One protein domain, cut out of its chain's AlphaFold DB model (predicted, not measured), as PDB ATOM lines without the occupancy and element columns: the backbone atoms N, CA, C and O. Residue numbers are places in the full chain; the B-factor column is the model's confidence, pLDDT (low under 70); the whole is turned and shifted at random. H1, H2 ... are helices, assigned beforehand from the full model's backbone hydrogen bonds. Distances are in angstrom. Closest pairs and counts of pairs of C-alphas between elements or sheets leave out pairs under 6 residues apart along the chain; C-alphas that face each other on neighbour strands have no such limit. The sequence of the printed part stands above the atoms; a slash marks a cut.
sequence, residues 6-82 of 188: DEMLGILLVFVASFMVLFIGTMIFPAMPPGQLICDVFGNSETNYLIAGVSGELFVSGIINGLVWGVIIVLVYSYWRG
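What this domain is: This is residues 6 to 82 of the 188 residues of the protein "DUF4332 domain-containing protein" of Candidatus Bathyarchaeota archaeon (UniProt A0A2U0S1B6). The longest helix, H3, crosses the long helix H1 as a narrow X, the two running opposite ways and packing near their middles. The short helix H2 packs on the first part of H3 at one end of this pair, and a long loop, residues 43 to 55, swings out at that same end to join H2 to H3. The printed part has 77 residues with three named helices, in the order H1, H2, H3, and no named strand, and its class is all helix. The whole is loose, with a radius of gyration of the C-alphas of 14.3 A, and elongated, with spans of 45 by 24 by 18 A.

How they stand to each other: H3, residues 56 to 81, is the longest helix and touches both of the other helices. It touches H1, residues 6 to 28, with 35 pairs of C-alphas within 8 A. The closest C-alphas of the two are those of Phe 19 and Gly 66, 4.6 A apart. Their lines stand at a steep tilt of 38 degrees, opposite ways, and their centres are 8.0 A apart. H2, residues 35 to 42, touches H3 with 11 pairs of C-alphas within 8 A, and on the side of H3 with residues 57 to 65 alone. The closest C-alphas there are those of Gly 35 and Ser 61, 4.3 A apart. H2 and H3 stand at a steep tilt of 54 degrees, opposite ways. H1 and H2 are apart, though they follow each other in the chain. In H1, H2 and H3 every O i to N i+4 pair is within hydrogen-bond range.

Where its parts are: H3 measures 36.5 A from its first to its last C-alpha, from Gly 56 at (129.505, 99.523, -41.626) to Arg 81 at (111.144, 69.503, -31.811). H1 measures 33.2 A and begins with C-alpha 6 at (102.489, 80.121, -27.421). H2, from Gly 35 to Phe 42, measures 10.7 A.

The domain as a whole: The two C-alphas farthest apart are those of Asn 48 and Gly 82, at 45.6 A. The C-alphas of Asp 6 and Gly 82, the first and last printed residues, are 15.8 A apart. The printed part has no cut. The link from H1 to H2 is short, with 6 residues, and the link from H2 to H3 is long, with 13 residues, 43 to 55. Within that long link residues 50 to 51 pair with residues 54 to 55, antiparallel, in stretches too short to be named strands. The C-alphas of residues 43 to 55 lie 15 to 22 A from the mean of the C-alphas. The mean pLDDT of the printed part is 82.5, and it is under 70 at residues 43 to 48 and at residue 82 of this model.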
ATOM      1  N   ASP A   6     101.430  80.437 -28.389       79.12
ATOM      2  CA  ASP A   6     102.489  80.121 -27.421       79.12
ATOM      3  C   ASP A   6     103.709  79.467 -28.095       79.12
ATOM      4  O   ASP A   6     104.861  79.675 -27.705       79.12
ATOM      5  N   GLU A   7     103.469  78.692 -29.152       80.12
ATOM      6  CA  GLU A   7     104.513  78.043 -29.947       80.12
ATOM      7  C   GLU A   7     105.187  79.040 -30.887       80.12
ATOM      8  O   GLU A   7     106.413  79.040 -31.002       80.12
ATOM      9  N   MET A   8     104.399  79.932 -31.491       81.75
ATOM     10  CA  MET A   8     104.895  81.075 -32.262       81.75
ATOM     11  C   MET A   8     105.800  81.962 -31.401       81.75
ATOM     12  O   MET A   8     106.894  82.323 -31.833       81.75
ATOM     13  N   LEU A   9     105.393  82.246 -30.159       87.50
ATOM     14  CA  LEU A   9     106.191  83.026 -29.214       87.50
ATOM     15  C   LEU A   9     107.502  82.316 -28.847       87.50
ATOM     16  O   LEU A   9     108.558  82.947 -28.827       87.50
ATOM     17  N   GLY A  10     107.458  81.004 -28.597       86.81
ATOM     18  CA  GLY A  10     108.653  80.215 -28.290       86.81
ATOM     19  C   GLY A  10     109.664  80.186 -29.441       86.81
ATOM     20  O   GLY A  10     110.856  80.374 -29.212       86.81
ATOM     21  N   ILE A  11     109.200  79.993 -30.680       87.12
ATOM     22  CA  ILE A  11     110.058  80.003 -31.875       87.12
ATOM     23  C   ILE A  11     110.648  81.398 -32.109       87.12
ATOM     24  O   ILE A  11     111.845  81.518 -32.371       87.12
ATOM     25  N   LEU A  12     109.838  82.452 -31.954       89.00
ATOM     26  CA  LEU A  12     110.291  83.837 -32.067       89.00
ATOM     27  C   LEU A  12     111.372  84.162 -31.028       89.00
ATOM     28  O   LEU A  12     112.376  84.784 -31.362       89.00
ATOM     29  N   LEU A  13     111.204  83.713 -29.783       91.62
ATOM     30  CA  LEU A  13     112.182  83.944 -28.722       91.62
ATOM     31  C   LEU A  13     113.512  83.242 -29.028       91.62
ATOM     32  O   LEU A  13     114.570  83.854 -28.890       91.62
ATOM     33  N   VAL A  14     113.469  81.993 -29.505       89.44
ATOM     34  CA  VAL A  14     114.669  81.252 -29.934       89.44
ATOM     35  C   VAL A  14     115.356  81.946 -31.113       89.44
ATOM     36  O   VAL A  14     116.583  82.068 -31.122       89.44
ATOM     37  N   PHE A  15     114.588  82.455 -32.078       92.06
ATOM     38  CA  PHE A  15     115.126  83.231 -33.193       92.06
ATOM     39  C   PHE A  15     115.835  84.501 -32.711       92.06
ATOM     40  O   PHE A  15     116.990  84.725 -33.050       92.06
ATOM     41  N   VAL A  16     115.180  85.311 -31.875       93.44
ATOM     42  CA  VAL A  16     115.750  86.574 -31.379       93.44
ATOM     43  C   VAL A  16     116.995  86.321 -30.525       93.44
ATOM     44  O   VAL A  16     118.000  87.014 -30.685       93.44
ATOM     45  N   ALA A  17     116.961  85.314 -29.650       92.75
ATOM     46  CA  ALA A  17     118.106  84.956 -28.818       92.75
ATOM     47  C   ALA A  17     119.298  84.479 -29.663       92.75
ATOM     48  O   ALA A  17     120.418  84.949 -29.463       92.75
ATOM     49  N   SER A  18     119.064  83.589 -30.633       90.06
ATOM     50  CA  SER A  18     120.122  83.108 -31.530       90.06
ATOM     51  C   SER A  18     120.673  84.221 -32.422       90.06
ATOM     52  O   SER A  18     121.891  84.354 -32.523       90.06
ATOM     53  N   PHE A  19     119.810  85.079 -32.978       92.81
ATOM     54  CA  PHE A  19     120.207  86.255 -33.754       92.81
ATOM     55  C   PHE A  19     121.135  87.170 -32.950       92.81
ATOM     56  O   PHE A  19     122.203  87.524 -33.436       92.81
ATOM     57  N   MET A  20     120.772  87.512 -31.708       93.25
ATOM     58  CA  MET A  20     121.589  88.391 -30.864       93.25
ATOM     59  C   MET A  20     122.953  87.780 -30.540       93.25
ATOM     60  O   MET A  20     123.972  88.458 -30.654       93.25
ATOM     61  N   VAL A  21     122.991  86.495 -30.176       92.00
ATOM     62  CA  VAL A  21     124.250  85.798 -29.867       92.00
ATOM     63  C   VAL A  21     125.167  85.750 -31.089       92.00
ATOM     64  O   VAL A  21     126.358  86.031 -30.972       92.00
ATOM     65  N   LEU A  22     124.627  85.442 -32.268       87.88
ATOM     66  CA  LEU A  22     125.402  85.338 -33.507       87.88
ATOM     67  C   LEU A  22     125.814  86.702 -34.063       87.88
ATOM     68  O   LEU A  22     126.910  86.833 -34.607       87.88
ATOM     69  N   PHE A  23     124.984  87.729 -33.883       88.31
ATOM     70  CA  PHE A  23     125.317  89.109 -34.221       88.31
ATOM     71  C   PHE A  23     126.500  89.606 -33.381       88.31
ATOM     72  O   PHE A  23     127.499  90.068 -33.928       88.31
ATOM     73  N   ILE A  24     126.434  89.425 -32.058       89.25
ATOM     74  CA  ILE A  24     127.538  89.761 -31.146       89.25
ATOM     75  C   ILE A  24     128.772  88.909 -31.469       89.25
ATOM     76  O   ILE A  24     129.882  89.430 -31.536       89.25
ATOM     77  N   GLY A  25     128.586  87.614 -31.732       87.00
ATOM     78  CA  GLY A  25     129.665  86.715 -32.137       87.00
ATOM     79  C   GLY A  25     130.364  87.171 -33.418       87.00
ATOM     80  O   GLY A  25     131.588  87.124 -33.484       87.00
ATOM     81  N   THR A  26     129.618  87.679 -34.399       85.56
ATOM     82  CA  THR A  26     130.175  88.210 -35.655       85.56
ATOM     83  C   THR A  26     130.918  89.528 -35.437       85.56
ATOM     84  O   THR A  26     131.942  89.763 -36.068       85.56
ATOM     85  N   MET A  27     130.468  90.363 -34.495       83.38
ATOM     86  CA  MET A  27     131.201  91.575 -34.105       83.38
ATOM     87  C   MET A  27     132.563  91.261 -33.469       83.38
ATOM     88  O   MET A  27     133.499  92.042 -33.609       83.38
ATOM     89  N   ILE A  28     132.685  90.120 -32.780       85.94
ATOM     90  CA  ILE A  28     133.945  89.657 -32.175       85.94
ATOM     91  C   ILE A  28     134.805  88.908 -33.207       85.94
ATOM     92  O   ILE A  28     136.023  89.071 -33.236       85.94
ATOM     93  N   PHE A  29     134.174  88.102 -34.063       83.62
ATOM     94  CA  PHE A  29     134.817  87.268 -35.078       83.62
ATOM     95  C   PHE A  29     134.278  87.611 -36.474       83.62
ATOM     96  O   PHE A  29     133.367  86.944 -36.975       83.62
ATOM     97  N   PRO A  30     134.851  88.631 -37.131       71.50
ATOM     98  CA  PRO A  30     134.321  89.167 -38.384       71.50
ATOM     99  C   PRO A  30     134.506  88.240 -39.589       71.50
ATOM    100  O   PRO A  30     133.817  88.388 -40.592       71.50
ATOM    101  N   ALA A  31     135.382  87.241 -39.470       77.06
ATOM    102  CA  ALA A  31     135.689  86.280 -40.524       77.06
ATOM    103  C   ALA A  31     134.643  85.155 -40.684       77.06
ATOM    104  O   ALA A  31     134.949  84.099 -41.237       77.06
ATOM    105  N   MET A  32     133.424  85.317 -40.152       75.44
ATOM    106  CA  MET A  32     132.384  84.294 -40.270       75.44
ATOM    107  C   MET A  32     131.647  84.379 -41.621       75.44
ATOM    108  O   MET A  32     131.011  85.398 -41.910       75.44
ATOM    109  N   PRO A  33     131.655  83.310 -42.441       75.31
ATOM    110  CA  PRO A  33     130.795  83.216 -43.619       75.31
ATOM    111  C   PRO A  33     129.325  82.950 -43.215       75.31
ATOM    112  O   PRO A  33     129.081  82.341 -42.167       75.31
ATOM    113  N   PRO A  34     128.321  83.342 -44.031       76.88
ATOM    114  CA  PRO A  34     128.415  83.876 -45.400       76.88
ATOM    115  C   PRO A  34     128.472  85.410 -45.532       76.88
ATOM    116  O   PRO A  34     128.627  85.900 -46.646       76.88
ATOM    117  N   GLY A  35     128.334  86.170 -44.446       77.38
ATOM    118  CA  GLY A  35     128.211  87.631 -44.469       77.38
ATOM    119  C   GLY A  35     129.382  88.314 -45.165       77.38
ATOM    120  O   GLY A  35     129.163  89.119 -46.063       77.38
ATOM    121  N   GLN A  36     130.609  87.900 -44.841       76.81
ATOM    122  CA  GLN A  36     131.809  88.419 -45.493       76.81
ATOM    123  C   GLN A  36     131.835  88.106 -46.998       76.81
ATOM    124  O   GLN A  36     132.077  88.996 -47.796       76.81
ATOM    125  N   LEU A  37     131.482  86.881 -47.408       81.50
ATOM    126  CA  LEU A  37     131.448  86.501 -48.829       81.50
ATOM    127  C   LEU A  37     130.445  87.338 -49.632       81.50
ATOM    128  O   LEU A  37     130.687  87.651 -50.793       81.50
ATOM    129  N   ILE A  38     129.309  87.687 -49.028       78.38
ATOM    130  CA  ILE A  38     128.292  88.523 -49.672       78.38
ATOM    131  C   ILE A  38     128.766  89.979 -49.707       78.38
ATOM    132  O   ILE A  38     128.665  90.621 -50.750       78.38
ATOM    133  N   CYS A  39     129.329  90.492 -48.612       75.44
ATOM    134  CA  CYS A  39     129.914  91.830 -48.586       75.44
ATOM    135  C   CYS A  39     131.052  91.976 -49.606       75.44
ATOM    136  O   CYS A  39     131.067  92.968 -50.318       75.44
ATOM    137  N   ASP A  40     131.918  90.979 -49.773       78.12
ATOM    138  CA  ASP A  40     133.021  91.011 -50.741       78.12
ATOM    139  C   ASP A  40     132.523  90.967 -52.199       78.12
ATOM    140  O   ASP A  40     133.057  91.654 -53.070       78.12
ATOM    141  N   VAL A  41     131.481  90.170 -52.482       80.25
ATOM    142  CA  VAL A  41     130.913  90.014 -53.838       80.25
ATOM    143  C   VAL A  41     130.119  91.243 -54.290       80.25
ATOM    144  O   VAL A  41     130.090  91.538 -55.485       80.25
ATOM    145  N   PHE A  42     129.455  91.939 -53.365       75.00
ATOM    146  CA  PHE A  42     128.635  93.119 -53.665       75.00
ATOM    147  C   PHE A  42     129.327  94.453 -53.336       75.00
ATOM    148  O   PHE A  42     128.908  95.502 -53.827       75.00
ATOM    149  N   GLY A  43     130.354  94.431 -52.488       65.94
ATOM    150  CA  GLY A  43     131.022  95.583 -51.882       65.94
ATOM    151  C   GLY A  43     132.420  95.825 -52.436       65.94
ATOM    152  O   GLY A  43     133.335  96.151 -51.692       65.94
ATOM    153  N   ASN A  44     132.586  95.735 -53.754       58.53
ATOM    154  CA  ASN A  44     133.836  95.937 -54.503       58.53
ATOM    155  C   ASN A  44     134.425  97.362 -54.367       58.53
ATOM    156  O   ASN A  44     135.297  97.759 -55.135       58.53
ATOM    157  N   SER A  45     133.892  98.182 -53.467       54.78
ATOM    158  CA  SER A  45     134.345  99.532 -53.181       54.78
ATOM    159  C   SER A  45     134.531  99.624 -51.677       54.78
ATOM    160  O   SER A  45     133.544  99.509 -50.951       54.78
ATOM    161  N   GLU A  46     135.775  99.839 -51.238       61.72
ATOM    162  CA  GLU A  46     136.207 100.117 -49.859       61.72
ATOM    163  C   GLU A  46     135.514 101.378 -49.312       61.72
ATOM    164  O   GLU A  46     136.104 102.441 -49.092       61.72
ATOM    165  N   THR A  47     134.202 101.304 -49.150       60.84
ATOM    166  CA  THR A  47     133.399 102.377 -48.605       60.84
ATOM    167  C   THR A  47     133.569 102.281 -47.101       60.84
ATOM    168  O   THR A  47     132.937 101.490 -46.413       60.84
ATOM    169  N   ASN A  48     134.495 103.082 -46.580       63.06
ATOM    170  CA  ASN A  48     134.674 103.300 -45.151       63.06
ATOM    171  C   ASN A  48     133.484 104.111 -44.609       63.06
ATOM    172  O   ASN A  48     133.624 105.275 -44.233       63.06
ATOM    173  N   TYR A  49     132.283 103.532 -44.625       72.12
ATOM    174  CA  TYR A  49     131.127 104.112 -43.957       72.12
ATOM    175  C   TYR A  49     131.113 103.627 -42.506       72.12
ATOM    176  O   TYR A  49     131.095 102.432 -42.224       72.12
ATOM    177  N   LEU A  50     131.167 104.574 -41.573       80.62
ATOM    178  CA  LEU A  50     131.102 104.315 -40.139       80.62
ATOM    179  C   LEU A  50     129.654 104.483 -39.685       80.62
ATOM    180  O   LEU A  50     129.094 105.576 -39.774       80.62
ATOM    181  N   ILE A  51     129.049 103.416 -39.171       72.88
ATOM    182  CA  ILE A  51     127.716 103.459 -38.566       72.88
ATOM    183  C   ILE A  51     127.923 103.390 -37.057       72.88
ATOM    184  O   ILE A  51     128.418 102.393 -36.537       72.88
ATOM    185  N   ALA A  52     127.595 104.474 -36.349       75.44
ATOM    186  CA  ALA A  52     127.758 104.577 -34.894       75.44
ATOM    187  C   ALA A  52     129.189 104.262 -34.381       75.44
ATOM    188  O   ALA A  52     129.359 103.736 -33.286       75.44
ATOM    189  N   GLY A  53     130.221 104.583 -35.172       77.94
ATOM    190  CA  GLY A  53     131.631 104.354 -34.819       77.94
ATOM    191  C   GLY A  53     132.159 102.944 -35.114       77.94
ATOM    192  O   GLY A  53     133.332 102.681 -34.872       77.94
ATOM    193  N   VAL A  54     131.327 102.057 -35.668       78.94
ATOM    194  CA  VAL A  54     131.705 100.705 -36.107       78.94
ATOM    195  C   VAL A  54     131.778 100.674 -37.637       78.94
ATOM    196  O   VAL A  54     131.018 101.382 -38.304       78.94
ATOM    197  N   SER A  55     132.695  99.876 -38.201       83.50
ATOM    198  CA  SER A  55     132.754  99.662 -39.656       83.50
ATOM    199  C   SER A  55     131.398  99.161 -40.145       83.50
ATOM    200  O   SER A  55     130.863  98.173 -39.639       83.50
ATOM    201  N   GLY A  56     130.818  99.861 -41.111       80.62
ATOM    202  CA  GLY A  56     129.505  99.523 -41.626       80.62
ATOM    203  C   GLY A  56     129.473  98.157 -42.312       80.62
ATOM    204  O   GLY A  56     128.460  97.469 -42.244       80.62
ATOM    205  N   GLU A  57     130.604  97.701 -42.844       81.19
ATOM    206  CA  GLU A  57     130.757  96.348 -43.377       81.19
ATOM    207  C   GLU A  57     130.600  95.276 -42.288       81.19
ATOM    208  O   GLU A  57     129.888  94.291 -42.485       81.19
ATOM    209  N   LEU A  58     131.180  95.500 -41.101       80.44
ATOM    210  CA  LEU A  58     131.008  94.616 -39.941       80.44
ATOM    211  C   LEU A  58     129.553  94.583 -39.482       80.44
ATOM    212  O   LEU A  58     129.024  93.527 -39.139       80.44
ATOM    213  N   PHE A  59     128.897  95.741 -39.502       84.62
ATOM    214  CA  PHE A  59     127.497  95.860 -39.125       84.62
ATOM    215  C   PHE A  59     126.584  95.095 -40.094       84.62
ATOM    216  O   PHE A  59     125.747  94.303 -39.659       84.62
ATOM    217  N   VAL A  60     126.778  95.276 -41.403       85.44
ATOM    218  CA  VAL A  60     126.005  94.588 -42.446       85.44
ATOM    219  C   VAL A  60     126.291  93.085 -42.442       85.44
ATOM    220  O   VAL A  60     125.349  92.291 -42.428       85.44
ATOM    221  N   SER A  61     127.562  92.682 -42.362       84.31
ATOM    222  CA  SER A  61     127.965  91.274 -42.250       84.31
ATOM    223  C   SER A  61     127.353  90.615 -41.008       84.31
ATOM    224  O   SER A  61     126.796  89.521 -41.096       84.31
ATOM    225  N   GLY A  62     127.345  91.318 -39.871       86.44
ATOM    226  CA  GLY A  62     126.691  90.883 -38.638       86.44
ATOM    227  C   GLY A  62     125.195  90.629 -38.807       86.44
ATOM    228  O   GLY A  62     124.703  89.590 -38.367       86.44
ATOM    229  N   ILE A  63     124.468  91.539 -39.466       89.50
ATOM    230  CA  ILE A  63     123.029  91.368 -39.735       89.50
ATOM    231  C   ILE A  63     122.791  90.150 -40.628       89.50
ATOM    232  O   ILE A  63     121.931  89.323 -40.319       89.50
ATOM    233  N   ILE A  64     123.553  90.027 -41.718       89.06
ATOM    234  CA  ILE A  64     123.417  88.923 -42.674       89.06
ATOM    235  C   ILE A  64     123.690  87.589 -41.976       89.06
ATOM    236  O   ILE A  64     122.872  86.673 -42.062       89.06
ATOM    237  N   ASN A  65     124.790  87.487 -41.229       87.56
ATOM    238  CA  ASN A  65     125.143  86.281 -40.487       87.56
ATOM    239  C   ASN A  65     124.099  85.936 -39.428       87.56
ATOM    240  O   ASN A  65     123.637  84.797 -39.385       87.56
ATOM    241  N   GLY A  66     123.689  86.908 -38.611       89.31
ATOM    242  CA  GLY A  66     122.664  86.702 -37.591       89.31
ATOM    243  C   GLY A  66     121.356  86.189 -38.190       89.31
ATOM    244  O   GLY A  66     120.747  85.273 -37.640       89.31
ATOM    245  N   LEU A  67     120.941  86.727 -39.340       91.12
ATOM    246  CA  LEU A  67     119.699  86.333 -40.002       91.12
ATOM    247  C   LEU A  67     119.807  84.941 -40.633       91.12
ATOM    248  O   LEU A  67     118.946  84.100 -40.388       91.12
ATOM    249  N   VAL A  68     120.866  84.672 -41.403       90.56
ATOM    250  CA  VAL A  68     121.052  83.376 -42.075       90.56
ATOM    251  C   VAL A  68     121.166  82.252 -41.050       90.56
ATOM    252  O   VAL A  68     120.414  81.277 -41.110       90.56
ATOM    253  N   TRP A  69     122.058  82.398 -40.071       87.50
ATOM    254  CA  TRP A  69     122.250  81.386 -39.038       87.50
ATOM    255  C   TRP A  69     121.052  81.288 -38.093       87.50
ATOM    256  O   TRP A  69     120.680  80.180 -37.710       87.50
ATOM    257  N   GLY A  70     120.389  82.405 -37.776       90.81
ATOM    258  CA  GLY A  70     119.147  82.407 -37.002       90.81
ATOM    259  C   GLY A  70     118.039  81.599 -37.681       90.81
ATOM    260  O   GLY A  70     117.400  80.767 -37.038       90.81
ATOM    261  N   VAL A  71     117.848  81.763 -38.996       90.81
ATOM    262  CA  VAL A  71     116.877  80.969 -39.770       90.81
ATOM    263  C   VAL A  71     117.267  79.490 -39.787       90.81
ATOM    264  O   VAL A  71     116.412  78.641 -39.537       90.81
ATOM    265  N   ILE A  72     118.542  79.162 -40.022       91.75
ATOM    266  CA  ILE A  72     119.024  77.770 -40.010       91.75
ATOM    267  C   ILE A  72     118.766  77.117 -38.646       91.75
ATOM    268  O   ILE A  72     118.221  76.016 -38.589       91.75
ATOM    269  N   ILE A  73     119.100  77.795 -37.544       91.19
ATOM    270  CA  ILE A  73     118.872  77.293 -36.183       91.19
ATOM    271  C   ILE A  73     117.382  77.082 -35.928       91.19
ATOM    272  O   ILE A  73     117.010  76.041 -35.393       91.19
ATOM    273  N   VAL A  74     116.519  78.017 -36.332       90.44
ATOM    274  CA  VAL A  74     115.063  77.867 -36.188       90.44
ATOM    275  C   VAL A  74     114.538  76.681 -36.988       90.44
ATOM    276  O   VAL A  74     113.710  75.930 -36.475       90.44
ATOM    277  N   LEU A  75     115.025  76.469 -38.212       88.88
ATOM    278  CA  LEU A  75     114.635  75.324 -39.034       88.88
ATOM    279  C   LEU A  75     115.083  74.002 -38.405       88.88
ATOM    280  O   LEU A  75     114.281  73.078 -38.296       88.88
ATOM    281  N   VAL A  76     116.329  73.919 -37.932       91.56
ATOM    282  CA  VAL A  76     116.853  72.731 -37.238       91.56
ATOM    283  C   VAL A  76     116.088  72.478 -35.943       91.56
ATOM    284  O   VAL A  76     115.687  71.349 -35.671       91.56
ATOM    285  N   TYR A  77     115.834  73.527 -35.165       87.88
ATOM    286  CA  TYR A  77     115.053  73.460 -33.938       87.88
ATOM    287  C   TYR A  77     113.621  72.986 -34.204       87.88
ATOM    288  O   TYR A  77     113.123  72.106 -33.506       87.88
ATOM    289  N   SER A  78     112.974  73.525 -35.239       85.06
ATOM    290  CA  SER A  78     111.635  73.119 -35.670       85.06
ATOM    291  C   SER A  78     111.611  71.663 -36.131       85.06
ATOM    292  O   SER A  78     110.689  70.930 -35.777       85.06
ATOM    293  N   TYR A  79     112.645  71.227 -36.849       87.38
ATOM    294  CA  TYR A  79     112.799  69.844 -37.282       87.38
ATOM    295  C   TYR A  79     112.984  68.885 -36.093       87.38
ATOM    296  O   TYR A  79     112.306  67.863 -36.016       87.38
ATOM    297  N   TRP A  80     113.846  69.231 -35.131       88.25
ATOM    298  CA  TRP A  80     114.135  68.404 -33.950       88.25
ATOM    299  C   TRP A  80     112.985  68.340 -32.951       88.25
ATOM    300  O   TRP A  80     112.752  67.298 -32.342       88.25
ATOM    301  N   ARG A  81     112.260  69.445 -32.763       77.75
ATOM    302  CA  ARG A  81     111.144  69.503 -31.811       77.75
ATOM    303  C   ARG A  81     109.971  68.612 -32.239       77.75
ATOM    304  O   ARG A  81     109.148  68.262 -31.395       77.75
ATOM    305  N   GLY A  82     109.941  68.194 -33.508       64.25
ATOM    306  CA  GLY A  82     108.892  67.360 -34.079       64.25
ATOM    307  C   GLY A  82     107.544  68.090 -34.146       64.25
ATOM    308  O   GLY A  82     107.371  69.149 -33.536       64.25
TER     309      GLY A  82